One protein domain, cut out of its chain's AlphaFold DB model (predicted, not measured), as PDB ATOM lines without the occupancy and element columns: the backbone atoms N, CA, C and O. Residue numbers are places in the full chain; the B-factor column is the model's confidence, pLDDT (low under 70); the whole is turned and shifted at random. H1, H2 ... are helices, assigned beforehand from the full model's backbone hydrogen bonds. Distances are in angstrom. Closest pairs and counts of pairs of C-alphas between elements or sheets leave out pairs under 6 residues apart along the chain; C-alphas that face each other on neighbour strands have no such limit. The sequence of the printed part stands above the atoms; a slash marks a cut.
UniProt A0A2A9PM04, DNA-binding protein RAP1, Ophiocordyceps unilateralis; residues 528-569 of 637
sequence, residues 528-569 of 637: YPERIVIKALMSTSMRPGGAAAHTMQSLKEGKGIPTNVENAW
ATOM      1  N   TYR A 528     214.665 161.952  98.894       94.12
ATOM      2  CA  TYR A 528     213.318 162.204  98.376       94.12
ATOM      3  C   TYR A 528     212.429 160.967  98.598       94.12
ATOM      4  O   TYR A 528     212.817 159.875  98.192       94.12
ATOM      5  N   PRO A 529     211.232 161.100  99.203       92.44
ATOM      6  CA  PRO A 529     210.282 159.993  99.306       92.44
ATOM      7  C   PRO A 529     209.936 159.415  97.929       92.44
ATOM      8  O   PRO A 529     209.680 160.175  96.996       92.44
ATOM      9  N   GLU A 530     209.857 158.090  97.803       91.06
ATOM     10  CA  GLU A 530     209.632 157.409  96.518       91.06
ATOM     11  C   GLU A 530     208.372 157.909  95.788       91.06
ATOM     12  O   GLU A 530     208.438 158.267  94.613       91.06
ATOM     13  N   ARG A 531     207.261 158.102  96.515       91.94
ATOM     14  CA  ARG A 531     206.027 158.728  95.996       91.94
ATOM     15  C   ARG A 531     206.245 160.100  95.333       91.94
ATOM     16  O   ARG A 531     205.524 160.458  94.406       91.94
ATOM     17  N   ILE A 532     207.225 160.882  95.798       94.56
ATOM     18  CA  ILE A 532     207.596 162.187  95.226       94.56
ATOM     19  C   ILE A 532     208.492 162.001  93.999       94.56
ATOM     20  O   ILE A 532     208.296 162.691  93.002       94.56
ATOM     21  N   VAL A 533     209.424 161.045  94.044       93.12
ATOM     22  CA  VAL A 533     210.297 160.695  92.913       93.12
ATOM     23  C   VAL A 533     209.474 160.207  91.717       93.12
ATOM     24  O   VAL A 533     209.614 160.748  90.621       93.12
ATOM     25  N   ILE A 534     208.560 159.255  91.934       89.19
ATOM     26  CA  ILE A 534     207.659 158.723  90.901       89.19
ATOM     27  C   ILE A 534     206.766 159.840  90.347       89.19
ATOM     28  O   ILE A 534     206.736 160.056  89.137       89.19
ATOM     29  N   LYS A 535     206.097 160.613  91.215       91.94
ATOM     30  CA  LYS A 535     205.212 161.717  90.799       91.94
ATOM     31  C   LYS A 535     205.947 162.788  89.986       91.94
ATOM     32  O   LYS A 535     205.399 163.283  89.002       91.94
ATOM     33  N   ALA A 536     207.187 163.114  90.352       94.12
ATOM     34  CA  ALA A 536     208.017 164.038  89.590       94.12
ATOM     35  C   ALA A 536     208.410 163.464  88.219       94.12
ATOM     36  O   ALA A 536     208.240 164.154  87.217       94.12
ATOM     37  N   LEU A 537     208.854 162.204  88.144       93.56
ATOM     38  CA  LEU A 537     209.188 161.551  86.871       93.56
ATOM     39  C   LEU A 537     207.962 161.432  85.949       93.56
ATOM     40  O   LEU A 537     208.055 161.756  84.768       93.56
ATOM     41  N   MET A 538     206.783 161.085  86.475       89.19
ATOM     42  CA  MET A 538     205.533 161.112  85.701       89.19
ATOM     43  C   MET A 538     205.205 162.521  85.181       89.19
ATOM     44  O   MET A 538     204.734 162.666  84.053       89.19
ATOM     45  N   SER A 539     205.498 163.574  85.953       94.06
ATOM     46  CA  SER A 539     205.342 164.969  85.506       94.06
ATOM     47  C   SER A 539     206.434 165.462  84.544       94.06
ATOM     48  O   SER A 539     206.295 166.552  84.002       94.06
ATOM     49  N   THR A 540     207.484 164.674  84.276       94.44
ATOM     50  CA  THR A 540     208.527 164.968  83.269       94.44
ATOM     51  C   THR A 540     208.574 163.947  82.127       94.44
ATOM     52  O   THR A 540     209.585 163.837  81.430       94.44
ATOM     53  N   SER A 541     207.487 163.191  81.916       92.25
ATOM     54  CA  SER A 541     207.399 162.105  80.917       92.25
ATOM     55  C   SER A 541     208.539 161.084  81.064       92.25
ATOM     56  O   SER A 541     209.227 160.741  80.107       92.25
ATOM     57  N   MET A 542     208.774 160.661  82.308       89.38
ATOM     58  CA  MET A 542     209.827 159.746  82.768       89.38
ATOM     59  C   MET A 542     211.273 160.214  82.534       89.38
ATOM     60  O   MET A 542     212.206 159.441  82.746       89.38
ATOM     61  N   ARG A 543     211.504 161.482  82.160       87.00
ATOM     62  CA  ARG A 543     212.860 162.032  81.989       87.00
ATOM     63  C   ARG A 543     213.478 162.409  83.346       87.00
ATOM     64  O   ARG A 543     212.994 163.362  83.963       87.00
ATOM     65  N   PRO A 544     214.564 161.756  83.804       88.38
ATOM     66  CA  PRO A 544     215.366 162.256  84.920       88.38
ATOM     67  C   PRO A 544     216.160 163.505  84.500       88.38
ATOM     68  O   PRO A 544     216.396 163.738  83.314       88.38
ATOM     69  N   GLY A 545     216.611 164.304  85.470       89.38
ATOM     70  CA  GLY A 545     217.399 165.519  85.226       89.38
ATOM     71  C   GLY A 545     216.901 166.733  86.012       89.38
ATOM     72  O   GLY A 545     216.220 166.588  87.026       89.38
ATOM     73  N   GLY A 546     217.247 167.938  85.543       90.75
ATOM     74  CA  GLY A 546     216.997 169.199  86.257       90.75
ATOM     75  C   GLY A 546     215.518 169.478  86.547       90.75
ATOM     76  O   GLY A 546     215.165 169.713  87.699       90.75
ATOM     77  N   ALA A 547     214.644 169.377  85.539       91.50
ATOM     78  CA  ALA A 547     213.201 169.587  85.711       91.50
ATOM     79  C   ALA A 547     212.573 168.578  86.693       91.50
ATOM     80  O   ALA A 547     211.732 168.951  87.512       91.50
ATOM     81  N   ALA A 548     213.029 167.321  86.665       93.38
ATOM     82  CA  ALA A 548     212.557 166.282  87.576       93.38
ATOM     83  C   ALA A 548     213.020 166.560  89.012       93.38
ATOM     84  O   ALA A 548     212.190 166.608  89.911       93.38
ATOM     85  N   ALA A 549     214.311 166.836  89.225       94.44
ATOM     86  CA  ALA A 549     214.859 167.159  90.545       94.44
ATOM     87  C   ALA A 549     214.229 168.430  91.151       94.44
ATOM     88  O   ALA A 549     213.872 168.445  92.327       94.44
ATOM     89  N   HIS A 550     214.022 169.475  90.345       95.50
ATOM     90  CA  HIS A 550     213.336 170.691  90.782       95.50
ATOM     91  C   HIS A 550     211.863 170.421  91.140       95.50
ATOM     92  O   HIS A 550     211.369 170.925  92.148       95.50
ATOM     93  N   THR A 551     211.178 169.554  90.387       96.19
ATOM     94  CA  THR A 551     209.808 169.132  90.718       96.19
ATOM     95  C   THR A 551     209.758 168.256  91.973       96.19
ATOM     96  O   THR A 551     208.851 168.427  92.783       96.19
ATOM     97  N   MET A 552     210.746 167.382  92.210       97.00
ATOM     98  CA  MET A 552     210.868 166.624  93.465       97.00
ATOM     99  C   MET A 552     211.029 167.556  94.668       97.00
ATOM    100  O   MET A 552     210.370 167.349  95.684       97.00
ATOM    101  N   GLN A 553     211.847 168.606  94.548       96.75
ATOM    102  CA  GLN A 553     212.011 169.600  95.607       96.75
ATOM    103  C   GLN A 553     210.732 170.425  95.827       96.75
ATOM    104  O   GLN A 553     210.277 170.532  96.960       96.75
ATOM    105  N   SER A 554     210.084 170.911  94.765       96.88
ATOM    106  CA  SER A 554     208.795 171.623  94.854       96.88
ATOM    107  C   SER A 554     207.689 170.774  95.503       96.88
ATOM    108  O   SER A 554     206.939 171.255  96.351       96.88
ATOM    109  N   LEU A 555     207.620 169.479  95.174       95.44
ATOM    110  CA  LEU A 555     206.703 168.524  95.801       95.44
ATOM    111  C   LEU A 555     207.066 168.227  97.266       95.44
ATOM    112  O   LEU A 555     206.164 168.061  98.084       95.44
ATOM    113  N   LYS A 556     208.360 168.177  97.610       93.69
ATOM    114  CA  LYS A 556     208.862 167.997  98.987       93.69
ATOM    115  C   LYS A 556     208.601 169.223  99.867       93.69
ATOM    116  O   LYS A 556     208.373 169.071 101.060       93.69
ATOM    117  N   GLU A 557     208.565 170.411  99.270       95.19
ATOM    118  CA  GLU A 557     208.172 171.681  99.896       95.19
ATOM    119  C   GLU A 557     206.645 171.912  99.907       95.19
ATOM    120  O   GLU A 557     206.192 172.990 100.284       95.19
ATOM    121  N   GLY A 558     205.833 170.945  99.458       93.75
ATOM    122  CA  GLY A 558     204.366 171.050  99.419       93.75
ATOM    123  C   GLY A 558     203.796 171.962  98.321       93.75
ATOM    124  O   GLY A 558     202.585 171.997  98.128       93.75
ATOM    125  N   LYS A 559     204.645 172.644  97.543       92.50
ATOM    126  CA  LYS A 559     204.274 173.646  96.519       92.50
ATOM    127  C   LYS A 559     203.645 173.058  95.248       92.50
ATOM    128  O   LYS A 559     203.200 173.800  94.378       92.50
ATOM    129  N   GLY A 560     203.605 171.732  95.117       94.06
ATOM    130  CA  GLY A 560     203.055 171.046  93.945       94.06
ATOM    131  C   GLY A 560     204.050 170.931  92.786       94.06
ATOM    132  O   GLY A 560     205.264 170.914  92.991       94.06
ATOM    133  N   ILE A 561     203.528 170.800  91.562       95.31
ATOM    134  CA  ILE A 561     204.335 170.746  90.331       95.31
ATOM    135  C   ILE A 561     204.565 172.188  89.839       95.31
ATOM    136  O   ILE A 561     203.575 172.903  89.665       95.31
ATOM    137  N   PRO A 562     205.816 172.618  89.579       94.50
ATOM    138  CA  PRO A 562     206.118 173.963  89.089       94.50
ATOM    139  C   PRO A 562     205.367 174.319  87.798       94.50
ATOM    140  O   PRO A 562     205.430 173.606  86.796       94.50
ATOM    141  N   THR A 563     204.664 175.451  87.802       91.69
ATOM    142  CA  THR A 563     203.819 175.888  86.677       91.69
ATOM    143  C   THR A 563     204.611 176.508  85.527       91.69
ATOM    144  O   THR A 563     204.182 176.408  84.379       91.69
ATOM    145  N   ASN A 564     205.772 177.103  85.816       90.50
ATOM    146  CA  ASN A 564     206.579 177.938  84.921       90.50
ATOM    147  C   ASN A 564     207.910 177.293  84.477       90.50
ATOM    148  O   ASN A 564     208.819 178.000  84.050       90.50
ATOM    149  N   VAL A 565     208.046 175.968  84.596       92.69
ATOM    150  CA  VAL A 565     209.292 175.241  84.297       92.69
ATOM    151  C   VAL A 565     209.121 174.358  83.060       92.69
ATOM    152  O   VAL A 565     208.167 173.584  82.962       92.69
ATOM    153  N   GLU A 566     210.058 174.463  82.114       91.81
ATOM    154  CA  GLU A 566     210.088 173.624  80.912       91.81
ATOM    155  C   GLU A 566     210.184 172.138  81.304       91.81
ATOM    156  O   GLU A 566     210.926 171.765  82.213       91.81
ATOM    157  N   ASN A 567     209.446 171.274  80.603       92.06
ATOM    158  CA  ASN A 567     209.289 169.844  80.905       92.06
ATOM    159  C   ASN A 567     208.585 169.500  82.237       92.06
ATOM    160  O   ASN A 567     208.375 168.314  82.472       92.06
ATOM    161  N   ALA A 568     208.168 170.463  83.072       95.75
ATOM    162  CA  ALA A 568     207.322 170.201  84.245       95.75
ATOM    163  C   ALA A 568     205.832 170.300  83.862       95.75
ATOM    164  O   ALA A 568     205.247 171.388  83.797       95.75
ATOM    165  N   TRP A 569     205.227 169.157  83.538       96.38
ATOM    166  CA  TRP A 569     203.847 169.049  83.059       96.38
ATOM    167  C   TRP A 569     202.853 169.070  84.219       96.38
ATOM    168  O   TRP A 569     202.884 168.209  85.102       96.38
TER     169      TRP A 569
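What this domain is: This is residues 528 to 569 of the 637 residues of the protein "DNA-binding protein RAP1" of Ophiocordyceps unilateralis (UniProt A0A2A9PM04). Two short helices, H2 and H1, pack on each other at a slant, running opposite ways, and after H2 an unnamed tail, residues 557 to 569, folds back along H2. The printed part has 42 residues with two named helices, H1 then H2, and no named strand; its class is all helix. It is compact and rounded, with a radius of gyration of the C-alphas of 8.6 A and spans of 22 by 18 by 13 A.

How they stand to each other: H2, residues 546 to 556, touches H1, residues 530 to 539; their closest C-alphas, those of Ala 548 and Ala 536, are 5.5 A apart. Their lines stand at a steep tilt of 49 degrees, opposite ways. In H1 and H2 every O i to N i+4 pair is within hydrogen-bond range.

Where its parts are: H2 is 15.2 A long from C-alpha 546 at (216.997, 169.199, 86.257) to C-alpha 556. H1 is 14.0 A long, beginning at C-alpha 530 at (209.632, 157.409, 96.518).

The domain as a whole: The C-alphas farthest apart, of Glu 530 and Asn 564, are 23.8 A apart. The printed part has no cut, and the link from H1 to H2 is short, with 6 residues. No printed residue is under 70 in pLDDT.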